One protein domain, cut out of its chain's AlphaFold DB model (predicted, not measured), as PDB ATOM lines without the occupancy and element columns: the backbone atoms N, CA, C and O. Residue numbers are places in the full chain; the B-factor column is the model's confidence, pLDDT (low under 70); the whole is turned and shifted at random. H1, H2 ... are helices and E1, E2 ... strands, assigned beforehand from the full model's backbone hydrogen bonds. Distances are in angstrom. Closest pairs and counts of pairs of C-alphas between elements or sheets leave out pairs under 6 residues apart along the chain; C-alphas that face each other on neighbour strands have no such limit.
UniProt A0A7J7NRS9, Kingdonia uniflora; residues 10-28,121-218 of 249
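What this domain is: This is residues 10 to 28 and 121 to 218 of the 249 residues of a protein of Kingdonia uniflora (UniProt A0A7J7NRS9). A long, twisted sheet, E1-E2-E7-E4, has one short helix, H1, over one face, and its strand E4 leads by a tight link into a small second sheet, E3-E6-E5. The hairpin of E1 and E2, with its turn at Asp 138, reaches one end of the long axis. The printed part has 117 residues, with H1 first and then E1 to E7 in order; both sheets are antiparallel and the class is mostly strand. It is elongated, 58 by 31 by 25 A, and only just loose, close to compact, with a radius of gyration of the C-alphas of 16.4 A.

How they stand to each other: Begin with the hairpin of E1, residues 121 to 133, and E2, residues 143 to 155, antiparallel at 167 degrees; N 127 and O 149, 2.9 A apart, are within hydrogen-bond range. E7, residues 202 to 212, is antiparallel to E2, with N 148 and O 209 at 2.9 A. Edge strand E4, residues 174 to 179, is antiparallel to E7, with N 178 and O 208 at 2.9 A. H1, residues 10 to 19, is on this sheet at a height of 11.0 A, over E2 and along it at 5 degrees on the local plane; Ala 11 and Ile 126 of E1 have the closest C-alphas of H1 and E1, 6.4 A. In H1 every O i to N i+4 pair is within range. In the second sheet, look for inner strand E6, residues 194 to 197, antiparallel to E3, residues 161 to 165, by N 164 and O 195 at 2.8 A, and to its hairpin partner E5, residues 183 to 185, by N 184 and O 196 at 2.7 A. H1 only grazes this sheet with residues 14 to 18.

Where its parts are: Find C-alpha 10 at (169.673, 159.294, 59.532), where H1 begins. From C-alpha 121 at (167.324, 137.195, 65.566), E1 runs 39.2 A; E2 spans 39.9 A. E7 runs 30.9 A to C-alpha 212 at (168.977, 167.171, 51.895).

The domain as a whole: The C-alphas farthest apart, of Asp 138 and Gly 158, are 58.6 A apart. Residues 29 to 120 are cut out, leaving 14.6 A between C-alphas 28 and 121. Of the links printed whole, none is long. Confidence is under 70 in 46 residues, among them 10 to 28 and 186 to 194.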
ATOM      1  N   VAL A  10     170.694 160.263  59.123       59.28
ATOM      2  CA  VAL A  10     169.673 159.294  59.532       59.28
ATOM      3  C   VAL A  10     170.298 158.055  60.164       59.28
ATOM      4  O   VAL A  10     169.796 157.612  61.193       59.28
ATOM      5  N   ALA A  11     171.420 157.533  59.664       57.56
ATOM      6  CA  ALA A  11     172.155 156.497  60.395       57.56
ATOM      7  C   ALA A  11     172.779 157.016  61.710       57.56
ATOM      8  O   ALA A  11     172.930 156.234  62.646       57.56
ATOM      9  N   HIS A  12     173.069 158.318  61.835       58.62
ATOM     10  CA  HIS A  12     173.421 158.956  63.111       58.62
ATOM     11  C   HIS A  12     172.199 159.065  64.028       58.62
ATOM     12  O   HIS A  12     172.253 158.578  65.148       58.62
ATOM     13  N   ALA A  13     171.080 159.631  63.561       57.28
ATOM     14  CA  ALA A  13     169.880 159.788  64.387       57.28
ATOM     15  C   ALA A  13     169.288 158.437  64.832       57.28
ATOM     16  O   ALA A  13     168.925 158.269  65.991       57.28
ATOM     17  N   ILE A  14     169.233 157.441  63.942       57.09
ATOM     18  CA  ILE A  14     168.817 156.074  64.287       57.09
ATOM     19  C   ILE A  14     169.891 155.378  65.137       57.09
ATOM     20  O   ILE A  14     169.552 154.619  66.042       57.09
ATOM     21  N   GLY A  15     171.176 155.647  64.894       51.59
ATOM     22  CA  GLY A  15     172.277 155.163  65.727       51.59
ATOM     23  C   GLY A  15     172.155 155.641  67.176       51.59
ATOM     24  O   GLY A  15     172.216 154.819  68.089       51.59
ATOM     25  N   ASP A  16     171.891 156.931  67.384       51.31
ATOM     26  CA  ASP A  16     171.619 157.532  68.694       51.31
ATOM     27  C   ASP A  16     170.340 156.967  69.323       51.31
ATOM     28  O   ASP A  16     170.304 156.739  70.522       51.31
ATOM     29  N   VAL A  17     169.305 156.666  68.536       50.28
ATOM     30  CA  VAL A  17     168.082 156.010  69.035       50.28
ATOM     31  C   VAL A  17     168.323 154.557  69.477       50.28
ATOM     32  O   VAL A  17     167.661 154.081  70.396       50.28
ATOM     33  N   ILE A  18     169.260 153.846  68.842       45.53
ATOM     34  CA  ILE A  18     169.594 152.443  69.153       45.53
ATOM     35  C   ILE A  18     170.667 152.329  70.252       45.53
ATOM     36  O   ILE A  18     170.698 151.331  70.970       45.53
ATOM     37  N   THR A  19     171.556 153.317  70.398       45.75
ATOM     38  CA  THR A  19     172.668 153.290  71.376       45.75
ATOM     39  C   THR A  19     172.527 154.287  72.529       45.75
ATOM     40  O   THR A  19     173.173 154.120  73.565       45.75
ATOM     41  N   GLY A  20     171.669 155.296  72.393       34.66
ATOM     42  CA  GLY A  20     171.357 156.299  73.405       34.66
ATOM     43  C   GLY A  20     170.193 155.875  74.294       34.66
ATOM     44  O   GLY A  20     169.041 156.185  74.019       34.66
ATOM     45  N   GLU A  21     170.526 155.196  75.390       36.44
ATOM     46  CA  GLU A  21     169.686 155.009  76.587       36.44
ATOM     47  C   GLU A  21     168.253 154.461  76.386       36.44
ATOM     48  O   GLU A  21     167.412 154.584  77.280       36.44
ATOM     49  N   LEU A  22     167.976 153.771  75.272       35.53
ATOM     50  CA  LEU A  22     166.763 152.973  75.115       35.53
ATOM     51  C   LEU A  22     167.062 151.470  75.076       35.53
ATOM     52  O   LEU A  22     167.894 150.976  74.320       35.53
ATOM     53  N   VAL A  23     166.324 150.775  75.938       35.97
ATOM     54  CA  VAL A  23     166.190 149.321  76.081       35.97
ATOM     55  C   VAL A  23     166.074 148.608  74.726       35.97
ATOM     56  O   VAL A  23     165.504 149.154  73.782       35.97
ATOM     57  N   GLU A  24     166.561 147.360  74.675       35.78
ATOM     58  CA  GLU A  24     166.353 146.403  73.575       35.78
ATOM     59  C   GLU A  24     164.944 146.527  72.953       35.78
ATOM     60  O   GLU A  24     163.970 146.700  73.697       35.78
ATOM     61  N   PRO A  25     164.797 146.422  71.613       45.03
ATOM     62  CA  PRO A  25     163.509 146.602  70.947       45.03
ATOM     63  C   PRO A  25     162.470 145.664  71.564       45.03
ATOM     64  O   PRO A  25     162.593 144.444  71.477       45.03
ATOM     65  N   ASN A  26     161.471 146.247  72.226       43.25
ATOM     66  CA  ASN A  26     160.594 145.510  73.125       43.25
ATOM     67  C   ASN A  26     159.658 144.593  72.321       43.25
ATOM     68  O   ASN A  26     158.666 145.042  71.740       43.25
ATOM     69  N   VAL A  27     160.010 143.307  72.247       48.97
ATOM     70  CA  VAL A  27     159.237 142.282  71.538       48.97
ATOM     71  C   VAL A  27     158.038 141.898  72.399       48.97
ATOM     72  O   VAL A  27     158.111 140.996  73.237       48.97
ATOM     73  N   VAL A  28     156.905 142.563  72.173       46.34
ATOM     74  CA  VAL A  28     155.641 142.205  72.827       46.34
ATOM     75  C   VAL A  28     155.072 140.964  72.139       46.34
ATOM     76  O   VAL A  28     154.265 141.035  71.212       46.34
ATOM     77  N   ARG A 121     166.311 136.256  66.062       67.44
ATOM     78  CA  ARG A 121     167.324 137.195  65.566       67.44
ATOM     79  C   ARG A 121     166.657 138.324  64.804       67.44
ATOM     80  O   ARG A 121     165.950 138.092  63.828       67.44
ATOM     81  N   VAL A 122     166.955 139.542  65.235       72.25
ATOM     82  CA  VAL A 122     166.694 140.765  64.481       72.25
ATOM     83  C   VAL A 122     168.036 141.323  64.025       72.25
ATOM     84  O   VAL A 122     168.973 141.424  64.818       72.25
ATOM     85  N   LEU A 123     168.134 141.671  62.747       76.81
ATOM     86  CA  LEU A 123     169.232 142.454  62.195       76.81
ATOM     87  C   LEU A 123     168.645 143.693  61.517       76.81
ATOM     88  O   LEU A 123     167.755 143.587  60.675       76.81
ATOM     89  N   PHE A 124     169.181 144.853  61.882       76.56
ATOM     90  CA  PHE A 124     168.931 146.118  61.207       76.56
ATOM     91  C   PHE A 124     170.159 146.472  60.376       76.56
ATOM     92  O   PHE A 124     171.277 146.451  60.893       76.56
ATOM     93  N   THR A 125     169.945 146.856  59.122       80.00
ATOM     94  CA  THR A 125     171.002 147.366  58.247       80.00
ATOM     95  C   THR A 125     170.526 148.665  57.623       80.00
ATOM     96  O   THR A 125     169.576 148.668  56.840       80.00
ATOM     97  N   ILE A 126     171.191 149.770  57.950       82.19
ATOM     98  CA  ILE A 126     170.948 151.064  57.311       82.19
ATOM     99  C   ILE A 126     171.917 151.185  56.136       82.19
ATOM    100  O   ILE A 126     173.123 151.019  56.306       82.19
ATOM    101  N   HIS A 127     171.384 151.445  54.947       84.00
ATOM    102  CA  HIS A 127     172.160 151.714  53.743       84.00
ATOM    103  C   HIS A 127     171.868 153.140  53.280       84.00
ATOM    104  O   HIS A 127     170.725 153.444  52.949       84.00
ATOM    105  N   GLU A 128     172.882 153.998  53.233       84.12
ATOM    106  CA  GLU A 128     172.783 155.382  52.758       84.12
ATOM    107  C   GLU A 128     173.620 155.559  51.486       84.12
ATOM    108  O   GLU A 128     174.798 155.208  51.439       84.12
ATOM    109  N   THR A 129     173.002 156.133  50.458       85.25
ATOM    110  CA  THR A 129     173.627 156.539  49.200       85.25
ATOM    111  C   THR A 129     173.702 158.061  49.171       85.25
ATOM    112  O   THR A 129     172.672 158.740  49.202       85.25
ATOM    113  N   VAL A 130     174.916 158.602  49.079       84.44
ATOM    114  CA  VAL A 130     175.144 160.040  48.892       84.44
ATOM    115  C   VAL A 130     175.234 160.346  47.404       84.44
ATOM    116  O   VAL A 130     176.105 159.823  46.708       84.44
ATOM    117  N   TYR A 131     174.368 161.232  46.933       85.75
ATOM    118  CA  TYR A 131     174.459 161.849  45.619       85.75
ATOM    119  C   TYR A 131     175.089 163.228  45.792       85.75
ATOM    120  O   TYR A 131     174.552 164.069  46.508       85.75
ATOM    121  N   ALA A 132     176.230 163.454  45.148       86.00
ATOM    122  CA  ALA A 132     176.915 164.741  45.146       86.00
ATOM    123  C   ALA A 132     177.224 165.152  43.703       86.00
ATOM    124  O   ALA A 132     177.900 164.420  42.977       86.00
ATOM    125  N   ALA A 133     176.737 166.321  43.296       85.94
ATOM    126  CA  ALA A 133     177.116 166.985  42.058       85.94
ATOM    127  C   ALA A 133     177.972 168.199  42.422       85.94
ATOM    128  O   ALA A 133     177.471 169.151  43.018       85.94
ATOM    129  N   MET A 134     179.262 168.127  42.100       84.44
ATOM    130  CA  MET A 134     180.238 169.177  42.390       84.44
ATOM    131  C   MET A 134     180.608 169.887  41.093       84.44
ATOM    132  O   MET A 134     180.972 169.226  40.115       84.44
ATOM    133  N   TYR A 135     180.485 171.211  41.070       82.50
ATOM    134  CA  TYR A 135     180.616 172.016  39.855       82.50
ATOM    135  C   TYR A 135     181.862 172.903  39.819       82.50
ATOM    136  O   TYR A 135     182.150 173.436  38.742       82.50
ATOM    137  N   ASP A 136     182.561 173.040  40.956       76.81
ATOM    138  CA  ASP A 136     183.802 173.815  41.158       76.81
ATOM    139  C   ASP A 136     183.768 175.205  40.495       76.81
ATOM    140  O   ASP A 136     184.695 175.636  39.809       76.81
ATOM    141  N   ARG A 137     182.627 175.890  40.630       80.06
ATOM    142  CA  ARG A 137     182.363 177.204  40.038       80.06
ATOM    143  C   ARG A 137     181.550 178.048  41.002       80.06
ATOM    144  O   ARG A 137     180.464 177.638  41.392       80.06
ATOM    145  N   ASP A 138     182.017 179.262  41.283       77.94
ATOM    146  CA  ASP A 138     181.354 180.209  42.195       77.94
ATOM    147  C   ASP A 138     179.897 180.534  41.793       77.94
ATOM    148  O   ASP A 138     179.078 180.928  42.620       77.94
ATOM    149  N   GLU A 139     179.566 180.357  40.510       84.00
ATOM    150  CA  GLU A 139     178.244 180.591  39.918       84.00
ATOM    151  C   GLU A 139     177.254 179.424  40.110       84.00
ATOM    152  O   GLU A 139     176.045 179.627  39.994       84.00
ATOM    153  N   ILE A 140     177.741 178.202  40.359       84.88
ATOM    154  CA  ILE A 140     176.922 176.983  40.433       84.88
ATOM    155  C   ILE A 140     177.222 176.266  41.746       84.88
ATOM    156  O   ILE A 140     178.254 175.617  41.891       84.88
ATOM    157  N   LEU A 141     176.281 176.353  42.686       82.31
ATOM    158  CA  LEU A 141     176.384 175.671  43.971       82.31
ATOM    159  C   LEU A 141     176.421 174.147  43.792       82.31
ATOM    160  O   LEU A 141     175.631 173.578  43.034       82.31
ATOM    161  N   ASP A 142     177.301 173.497  44.549       82.25
ATOM    162  CA  ASP A 142     177.337 172.044  44.672       82.25
ATOM    163  C   ASP A 142     176.019 171.527  45.277       82.25
ATOM    164  O   ASP A 142     175.473 172.102  46.223       82.25
ATOM    165  N   VAL A 143     175.504 170.419  44.740       83.25
ATOM    166  CA  VAL A 143     174.226 169.821  45.155       83.25
ATOM    167  C   VAL A 143     174.485 168.491  45.843       83.25
ATOM    168  O   VAL A 143     175.121 167.608  45.268       83.25
ATOM    169  N   ILE A 144     173.956 168.328  47.059       83.12
ATOM    170  CA  ILE A 144     174.082 167.104  47.855       83.12
ATOM    171  C   ILE A 144     172.697 166.637  48.289       83.12
ATOM    172  O   ILE A 144     171.970 167.359  48.973       83.12
ATOM    173  N   SER A 145     172.357 165.397  47.952       84.00
ATOM    174  CA  SER A 145     171.193 164.704  48.496       84.00
ATOM    175  C   SER A 145     171.584 163.315  48.985       84.00
ATOM    176  O   SER A 145     172.539 162.697  48.514       84.00
ATOM    177  N   ILE A 146     170.855 162.824  49.979       84.75
ATOM    178  CA  ILE A 146     171.057 161.501  50.557       84.75
ATOM    179  C   ILE A 146     169.758 160.737  50.375       84.75
ATOM    180  O   ILE A 146     168.703 161.211  50.790       84.75
ATOM    181  N   SER A 147     169.832 159.546  49.787       87.00
ATOM    182  CA  SER A 147     168.755 158.565  49.903       87.00
ATOM    183  C   SER A 147     169.237 157.411  50.755       87.00
ATOM    184  O   SER A 147     170.362 156.947  50.587       87.00
ATOM    185  N   GLY A 148     168.397 156.936  51.664       85.12
ATOM    186  CA  GLY A 148     168.723 155.775  52.467       85.12
ATOM    187  C   GLY A 148     167.554 154.828  52.651       85.12
ATOM    188  O   GLY A 148     166.389 155.156  52.428       85.12
ATOM    189  N   GLN A 149     167.901 153.613  53.038       86.38
ATOM    190  CA  GLN A 149     166.992 152.498  53.220       86.38
ATOM    191  C   GLN A 149     167.355 151.780  54.513       86.38
ATOM    192  O   GLN A 149     168.518 151.444  54.745       86.38
ATOM    193  N   VAL A 150     166.357 151.521  55.352       84.75
ATOM    194  CA  VAL A 150     166.509 150.645  56.514       84.75
ATOM    195  C   VAL A 150     165.973 149.280  56.142       84.75
ATOM    196  O   VAL A 150     164.767 149.082  55.997       84.75
ATOM    197  N   ASN A 151     166.895 148.342  55.975       84.69
ATOM    198  CA  ASN A 151     166.595 146.940  55.775       84.69
ATOM    199  C   ASN A 151     166.467 146.251  57.131       84.69
ATOM    200  O   ASN A 151     167.259 146.475  58.052       84.69
ATOM    201  N   TRP A 152     165.446 145.417  57.237       83.12
ATOM    202  CA  TRP A 152     165.109 144.645  58.413       83.12
ATOM    203  C   TRP A 152     165.178 143.163  58.058       83.12
ATOM    204  O   TRP A 152     164.565 142.727  57.086       83.12
ATOM    205  N   GLN A 153     165.850 142.372  58.890       81.50
ATOM    206  CA  GLN A 153     165.798 140.917  58.833       81.50
ATOM    207  C   GLN A 153     165.311 140.355  60.172       81.50
ATOM    208  O   GLN A 153     165.992 140.507  61.185       81.50
ATOM    209  N   ALA A 154     164.154 139.679  60.164       72.94
ATOM    210  CA  ALA A 154     163.635 138.933  61.313       72.94
ATOM    211  C   ALA A 154     163.622 137.426  61.056       72.94
ATOM    212  O   ALA A 154     162.968 136.927  60.138       72.94
ATOM    213  N   GLU A 155     164.254 136.707  61.975       70.38
ATOM    214  CA  GLU A 155     164.044 135.289  62.248       70.38
ATOM    215  C   GLU A 155     163.311 135.217  63.595       70.38
ATOM    216  O   GLU A 155     163.927 135.016  64.638       70.38
ATOM    217  N   LEU A 156     162.002 135.500  63.596       66.38
ATOM    218  CA  LEU A 156     161.172 135.575  64.806       66.38
ATOM    219  C   LEU A 156     160.067 134.513  64.796       66.38
ATOM    220  O   LEU A 156     159.479 134.221  63.756       66.38
ATOM    221  N   GLU A 157     159.782 133.946  65.967       64.31
ATOM    222  CA  GLU A 157     158.727 132.948  66.153       64.31
ATOM    223  C   GLU A 157     157.356 133.625  66.335       64.31
ATOM    224  O   GLU A 157     157.233 134.596  67.081       64.31
ATOM    225  N   GLY A 158     156.314 133.106  65.677       63.88
ATOM    226  CA  GLY A 158     154.937 133.596  65.827       63.88
ATOM    227  C   GLY A 158     154.619 134.940  65.144       63.88
ATOM    228  O   GLY A 158     155.094 135.233  64.047       63.88
ATOM    229  N   LEU A 159     153.754 135.744  65.776       62.53
ATOM    230  CA  LEU A 159     153.292 137.055  65.286       62.53
ATOM    231  C   LEU A 159     153.677 138.197  66.257       62.53
ATOM    232  O   LEU A 159     152.783 138.823  66.821       62.53
ATOM    233  N   PRO A 160     154.972 138.481  66.495       68.81
ATOM    234  CA  PRO A 160     155.350 139.617  67.327       68.81
ATOM    235  C   PRO A 160     155.067 140.930  66.597       68.81
ATOM    236  O   PRO A 160     155.407 141.074  65.414       68.81
ATOM    237  N   ASP A 161     154.497 141.878  67.336       70.31
ATOM    238  CA  ASP A 161     154.434 143.284  66.954       70.31
ATOM    239  C   ASP A 161     155.597 144.026  67.615       70.31
ATOM    240  O   ASP A 161     155.914 143.820  68.789       70.31
ATOM    241  N   ILE A 162     156.266 144.866  66.832       76.06
ATOM    242  CA  ILE A 162     157.529 145.502  67.196       76.06
ATOM    243  C   ILE A 162     157.345 147.010  67.170       76.06
ATOM    244  O   ILE A 162     156.927 147.565  66.154       76.06
ATOM    245  N   SER A 163     157.696 147.668  68.272       74.75
ATOM    246  CA  SER A 163     157.789 149.123  68.350       74.75
ATOM    247  C   SER A 163     159.177 149.594  67.916       74.75
ATOM    248  O   SER A 163     160.167 149.288  68.584       74.75
ATOM    249  N   PHE A 164     159.254 150.384  66.848       73.69
ATOM    250  CA  PHE A 164     160.454 151.125  66.471       73.69
ATOM    251  C   PHE A 164     160.272 152.620  66.790       73.69
ATOM    252  O   PHE A 164     159.401 153.268  66.199       73.69
ATOM    253  N   PRO A 165     161.039 153.189  67.733       70.31
ATOM    254  CA  PRO A 165     161.000 154.622  68.027       70.31
ATOM    255  C   PRO A 165     161.493 155.450  66.831       70.31
ATOM    256  O   PRO A 165     162.563 155.199  66.287       70.31
ATOM    257  N   MET A 166     160.742 156.486  66.450       66.38
ATOM    258  CA  MET A 166     161.111 157.418  65.372       66.38
ATOM    259  C   MET A 166     161.756 158.717  65.897       66.38
ATOM    260  O   MET A 166     161.910 159.684  65.152       66.38
ATOM    261  N   MET A 167     162.128 158.741  67.183       58.16
ATOM    262  CA  MET A 167     162.609 159.905  67.942       58.16
ATOM    263  C   MET A 167     164.001 160.380  67.489       58.16
ATOM    264  O   MET A 167     164.993 160.202  68.184       58.16
ATOM    265  N   GLY A 168     164.070 160.979  66.304       58.53
ATOM    266  CA  GLY A 168     165.306 161.435  65.664       58.53
ATOM    267  C   GLY A 168     165.168 161.586  64.148       58.53
ATOM    268  O   GLY A 168     165.855 162.399  63.545       58.53
ATOM    269  N   LEU A 169     164.207 160.898  63.519       61.25
ATOM    270  CA  LEU A 169     163.891 161.137  62.106       61.25
ATOM    271  C   LEU A 169     163.425 162.585  61.884       61.25
ATOM    272  O   LEU A 169     163.874 163.221  60.942       61.25
ATOM    273  N   ASN A 170     162.634 163.145  62.805       54.94
ATOM    274  CA  ASN A 170     162.147 164.529  62.726       54.94
ATOM    275  C   ASN A 170     163.249 165.608  62.810       54.94
ATOM    276  O   ASN A 170     162.965 166.765  62.505       54.94
ATOM    277  N   THR A 171     164.479 165.278  63.231       57.12
ATOM    278  CA  THR A 171     165.615 166.225  63.217       57.12
ATOM    279  C   THR A 171     166.454 166.133  61.943       57.12
ATOM    280  O   THR A 171     167.200 167.063  61.641       57.12
ATOM    281  N   ALA A 172     166.310 165.061  61.159       58.78
ATOM    282  CA  ALA A 172     166.801 165.016  59.791       58.78
ATOM    283  C   ALA A 172     165.784 165.717  58.875       58.78
ATOM    284  O   ALA A 172     164.593 165.418  58.914       58.78
ATOM    285  N   HIS A 173     166.246 166.637  58.024       66.38
ATOM    286  CA  HIS A 173     165.401 167.323  57.037       66.38
ATOM    287  C   HIS A 173     165.005 166.366  55.895       66.38
ATOM    288  O   HIS A 173     165.561 166.390  54.797       66.38
ATOM    289  N   LEU A 174     164.068 165.469  56.203       73.31
ATOM    290  CA  LEU A 174     163.527 164.442  55.319       73.31
ATOM    291  C   LEU A 174     162.533 165.065  54.333       73.31
ATOM    292  O   LEU A 174     161.500 165.600  54.727       73.31
ATOM    293  N   GLU A 175     162.841 164.959  53.046       78.19
ATOM    294  CA  GLU A 175     161.985 165.412  51.942       78.19
ATOM    295  C   GLU A 175     160.989 164.326  51.534       78.19
ATOM    296  O   GLU A 175     159.843 164.607  51.187       78.19
ATOM    297  N   VAL A 176     161.433 163.067  51.587       82.06
ATOM    298  CA  VAL A 176     160.625 161.888  51.271       82.06
ATOM    299  C   VAL A 176     160.836 160.859  52.369       82.06
ATOM    300  O   VAL A 176     161.970 160.545  52.728       82.06
ATOM    301  N   LEU A 177     159.742 160.297  52.872       83.19
ATOM    302  CA  LEU A 177     159.748 159.176  53.801       83.19
ATOM    303  C   LEU A 177     158.636 158.210  53.396       83.19
ATOM    304  O   LEU A 177     157.502 158.615  53.142       83.19
ATOM    305  N   SER A 178     158.973 156.930  53.294       85.81
ATOM    306  CA  SER A 178     158.060 155.875  52.860       85.81
ATOM    307  C   SER A 178     158.303 154.607  53.665       85.81
ATOM    308  O   SER A 178     159.442 154.277  53.992       85.81
ATOM    309  N   PHE A 179     157.226 153.893  53.977       85.31
ATOM    310  CA  PHE A 179     157.247 152.728  54.855       85.31
ATOM    311  C   PHE A 179     156.741 151.480  54.137       85.31
ATOM    312  O   PHE A 179     155.896 151.551  53.241       85.31
ATOM    313  N   HIS A 180     157.229 150.320  54.567       84.94
ATOM    314  CA  HIS A 180     156.685 149.036  54.152       84.94
ATOM    315  C   HIS A 180     155.211 148.901  54.586       84.94
ATOM    316  O   HIS A 180     154.883 149.323  55.694       84.94
ATOM    317  N   PRO A 181     154.317 148.244  53.816       80.88
ATOM    318  CA  PRO A 181     152.905 148.074  54.189       80.88
ATOM    319  C   PRO A 181     152.631 147.349  55.519       80.88
ATOM    320  O   PRO A 181     151.495 147.349  55.982       80.88
ATOM    321  N   CYS A 182     153.644 146.732  56.141       78.88
ATOM    322  CA  CYS A 182     153.523 146.179  57.491       78.88
ATOM    323  C   CYS A 182     153.605 147.232  58.609       78.88
ATOM    324  O   CYS A 182     153.392 146.885  59.771       78.88
ATOM    325  N   ALA A 183     153.950 148.478  58.272       83.19
ATOM    326  CA  ALA A 183     154.092 149.597  59.187       83.19
ATOM    327  C   ALA A 183     152.747 150.227  59.559       83.19
ATOM    328  O   ALA A 183     151.953 150.611  58.702       83.19
ATOM    329  N   GLN A 184     152.546 150.405  60.857       80.75
ATOM    330  CA  GLN A 184     151.515 151.233  61.462       80.75
ATOM    331  C   GLN A 184     152.219 152.379  62.190       80.75
ATOM    332  O   GLN A 184     152.672 152.252  63.329       80.75
ATOM    333  N   VAL A 185     152.361 153.502  61.491       71.50
ATOM    334  CA  VAL A 185     152.922 154.732  62.051       71.50
ATOM    335  C   VAL A 185     151.807 155.476  62.779       71.50
ATOM    336  O   VAL A 185     150.767 155.762  62.188       71.50
ATOM    337  N   SER A 186     152.007 155.790  64.060       66.00
ATOM    338  CA  SER A 186     151.096 156.690  64.771       66.00
ATOM    339  C   SER A 186     151.278 158.123  64.264       66.00
ATOM    340  O   SER A 186     152.399 158.633  64.243       66.00
ATOM    341  N   GLU A 187     150.183 158.791  63.899       56.69
ATOM    342  CA  GLU A 187     150.174 160.231  63.586       56.69
ATOM    343  C   GLU A 187     149.935 161.112  64.830       56.69
ATOM    344  O   GLU A 187     149.845 162.335  64.736       56.69
ATOM    345  N   GLN A 188     149.806 160.515  66.021       44.47
ATOM    346  CA  GLN A 188     149.404 161.231  67.232       44.47
ATOM    347  C   GLN A 188     150.590 161.671  68.102       44.47
ATOM    348  O   GLN A 188     151.096 160.905  68.920       44.47
ATOM    349  N   GLY A 189     150.919 162.964  68.016       47.47
ATOM    350  CA  GLY A 189     151.637 163.701  69.060       47.47
ATOM    351  C   GLY A 189     153.150 163.839  68.856       47.47
ATOM    352  O   GLY A 189     153.858 162.870  68.604       47.47
ATOM    353  N   VAL A 190     153.638 165.070  69.038       48.16
ATOM    354  CA  VAL A 190     155.015 165.515  68.737       48.16
ATOM    355  C   VAL A 190     156.105 164.762  69.523       48.16
ATOM    356  O   VAL A 190     157.217 164.622  69.024       48.16
ATOM    357  N   ASP A 191     155.791 164.232  70.712       47.34
ATOM    358  CA  ASP A 191     156.800 163.735  71.664       47.34
ATOM    359  C   ASP A 191     157.016 162.210  71.695       47.34
ATOM    360  O   ASP A 191     157.935 161.757  72.379       47.34
ATOM    361  N   LYS A 192     156.176 161.389  71.042       53.41
ATOM    362  CA  LYS A 192     156.267 159.908  71.130       53.41
ATOM    363  C   LYS A 192     155.857 159.185  69.846       53.41
ATOM    364  O   LYS A 192     155.064 158.242  69.880       53.41
ATOM    365  N   GLN A 193     156.412 159.594  68.707       64.81
ATOM    366  CA  GLN A 193     156.181 158.860  67.467       64.81
ATOM    367  C   GLN A 193     156.947 157.527  67.485       64.81
ATOM    368  O   GLN A 193     158.171 157.474  67.356       64.81
ATOM    369  N   ALA A 194     156.208 156.436  67.672       68.00
ATOM    370  CA  ALA A 194     156.685 155.072  67.504       68.00
ATOM    371  C   ALA A 194     155.939 154.421  66.335       68.00
ATOM    372  O   ALA A 194     154.718 154.545  66.206       68.00
ATOM    373  N   MET A 195     156.686 153.723  65.488       76.00
ATOM    374  CA  MET A 195     156.155 152.898  64.417       76.00
ATOM    375  C   MET A 195     155.976 151.475  64.938       76.00
ATOM    376  O   MET A 195     156.953 150.819  65.292       76.00
ATOM    377  N   MET A 196     154.740 150.990  64.964       80.88
ATOM    378  CA  MET A 196     154.443 149.586  65.240       80.88
ATOM    379  C   MET A 196     154.478 148.802  63.931       80.88
ATOM    380  O   MET A 196     153.967 149.276  62.920       80.88
ATOM    381  N   PHE A 197     155.050 147.601  63.905       81.56
ATOM    382  CA  PHE A 197     154.919 146.720  62.742       81.56
ATOM    383  C   PHE A 197     155.049 145.247  63.085       81.56
ATOM    384  O   PHE A 197     155.752 144.849  64.011       81.56
ATOM    385  N   SER A 198     154.402 144.434  62.254       77.69
ATOM    386  CA  SER A 198     154.467 142.980  62.306       77.69
ATOM    387  C   SER A 198     155.323 142.505  61.116       77.69
ATOM    388  O   SER A 198     154.783 142.355  60.016       77.69
ATOM    389  N   PRO A 199     156.650 142.310  61.274       76.50
ATOM    390  CA  PRO A 199     157.581 142.142  60.149       76.50
ATOM    391  C   PRO A 199     157.343 140.856  59.341       76.50
ATOM    392  O   PRO A 199     157.228 139.795  59.956       76.50
ATOM    393  N   PRO A 200     157.331 140.899  57.994       74.81
ATOM    394  CA  PRO A 200     157.563 139.721  57.156       74.81
ATOM    395  C   PRO A 200     158.778 138.887  57.600       74.81
ATOM    396  O   PRO A 200     159.705 139.392  58.238       74.81
ATOM    397  N   LEU A 201     158.770 137.601  57.247       69.81
ATOM    398  CA  LEU A 201     159.875 136.687  57.535       69.81
ATOM    399  C   LEU A 201     161.035 136.911  56.558       69.81
ATOM    400  O   LEU A 201     160.825 137.081  55.359       69.81
ATOM    401  N   GLY A 202     162.270 136.857  57.063       72.38
ATOM    402  CA  GLY A 202     163.463 137.110  56.254       72.38
ATOM    403  C   GLY A 202     163.791 138.600  56.127       72.38
ATOM    404  O   GLY A 202     163.489 139.378  57.030       72.38
ATOM    405  N   ASN A 203     164.480 138.971  55.043       80.31
ATOM    406  CA  ASN A 203     164.989 140.323  54.793       80.31
ATOM    407  C   ASN A 203     164.021 141.130  53.914       80.31
ATOM    408  O   ASN A 203     163.709 140.702  52.802       80.31
ATOM    409  N   PHE A 204     163.602 142.307  54.380       82.06
ATOM    410  CA  PHE A 204     162.813 143.266  53.610       82.06
ATOM    411  C   PHE A 204     163.188 144.718  53.953       82.06
ATOM    412  O   PHE A 204     163.701 145.028  55.029       82.06
ATOM    413  N   SER A 205     162.881 145.636  53.038       85.06
ATOM    414  CA  SER A 205     163.036 147.077  53.252       85.06
ATOM    415  C   SER A 205     161.912 147.607  54.140       85.06
ATOM    416  O   SER A 205     160.768 147.670  53.691       85.06
ATOM    417  N   LEU A 206     162.227 148.027  55.366       85.25
ATOM    418  CA  LEU A 206     161.261 148.557  56.333       85.25
ATOM    419  C   LEU A 206     160.842 149.997  56.017       85.25
ATOM    420  O   LEU A 206     159.656 150.322  56.082       85.25
ATOM    421  N   MET A 207     161.806 150.852  55.669       85.69
ATOM    422  CA  MET A 207     161.553 152.225  55.233       85.69
ATOM    423  C   MET A 207     162.617 152.724  54.257       85.69
ATOM    424  O   MET A 207     163.789 152.363  54.375       85.69
ATOM    425  N   CYS A 208     162.201 153.589  53.335       87.81
ATOM    426  CA  CYS A 208     163.073 154.325  52.424       87.81
ATOM    427  C   CYS A 208     162.862 155.824  52.624       87.81
ATOM    428  O   CYS A 208     161.719 156.283  52.740       87.81
ATOM    429  N   TYR A 209     163.953 156.581  52.620       85.19
ATOM    430  CA  TYR A 209     163.952 158.022  52.810       85.19
ATOM    431  C   TYR A 209     164.854 158.760  51.821       85.19
ATOM    432  O   TYR A 209     165.781 158.196  51.232       85.19
ATOM    433  N   GLN A 210     164.583 160.054  51.684       85.75
ATOM    434  CA  GLN A 210     165.430 161.029  51.018       85.75
ATOM    435  C   GLN A 210     165.512 162.289  51.883       85.75
ATOM    436  O   GLN A 210     164.495 162.752  52.399       85.75
ATOM    437  N   ALA A 211     166.713 162.835  52.042       81.25
ATOM    438  CA  ALA A 211     166.984 164.050  52.800       81.25
ATOM    439  C   ALA A 211     168.019 164.916  52.075       81.25
ATOM    440  O   ALA A 211     168.951 164.404  51.446       81.25
ATOM    441  N   THR A 212     167.901 166.232  52.221       74.69
ATOM    442  CA  THR A 212     168.977 167.171  51.895       74.69
ATOM    443  C   THR A 212     169.960 167.252  53.060       74.69
ATOM    444  O   THR A 212     169.566 167.229  54.226       74.69
ATOM    445  N   CYS A 213     171.259 167.308  52.764       68.75
ATOM    446  CA  CYS A 213     172.301 167.326  53.788       68.75
ATOM    447  C   CYS A 213     172.974 168.698  53.854       68.75
ATOM    448  O   CYS A 213     173.505 169.175  52.855       68.75
ATOM    449  N   GLY A 214     173.008 169.305  55.043       64.88
ATOM    450  CA  GLY A 214     173.786 170.523  55.304       64.88
ATOM    451  C   GLY A 214     175.286 170.275  55.522       64.88
ATOM    452  O   GLY A 214     176.033 171.217  55.773       64.88
ATOM    453  N   LEU A 215     175.734 169.016  55.474       67.38
ATOM    454  CA  LEU A 215     177.150 168.651  55.491       67.38
ATOM    455  C   LEU A 215     177.671 168.573  54.051       67.38
ATOM    456  O   LEU A 215     176.990 168.031  53.182       67.38
ATOM    457  N   GLY A 216     178.890 169.073  53.826       70.00
ATOM    458  CA  GLY A 216     179.594 168.952  52.546       70.00
ATOM    459  C   GLY A 216     179.825 167.492  52.119       70.00
ATOM    460  O   GLY A 216     179.640 166.571  52.922       70.00
ATOM    461  N   PRO A 217     180.234 167.250  50.861       79.00
ATOM    462  CA  PRO A 217     180.368 165.896  50.344       79.00
ATOM    463  C   PRO A 217     181.528 165.186  51.062       79.00
ATOM    464  O   PRO A 217     182.505 165.838  51.420       79.00
ATOM    465  N   PRO A 218     181.498 163.857  51.264       77.94
ATOM    466  CA  PRO A 218     182.587 163.166  51.962       77.94
ATOM    467  C   PRO A 218     183.936 163.305  51.238       77.94
ATOM    468  O   PRO A 218     184.989 163.362  51.870       77.94
TER     469      PRO A 218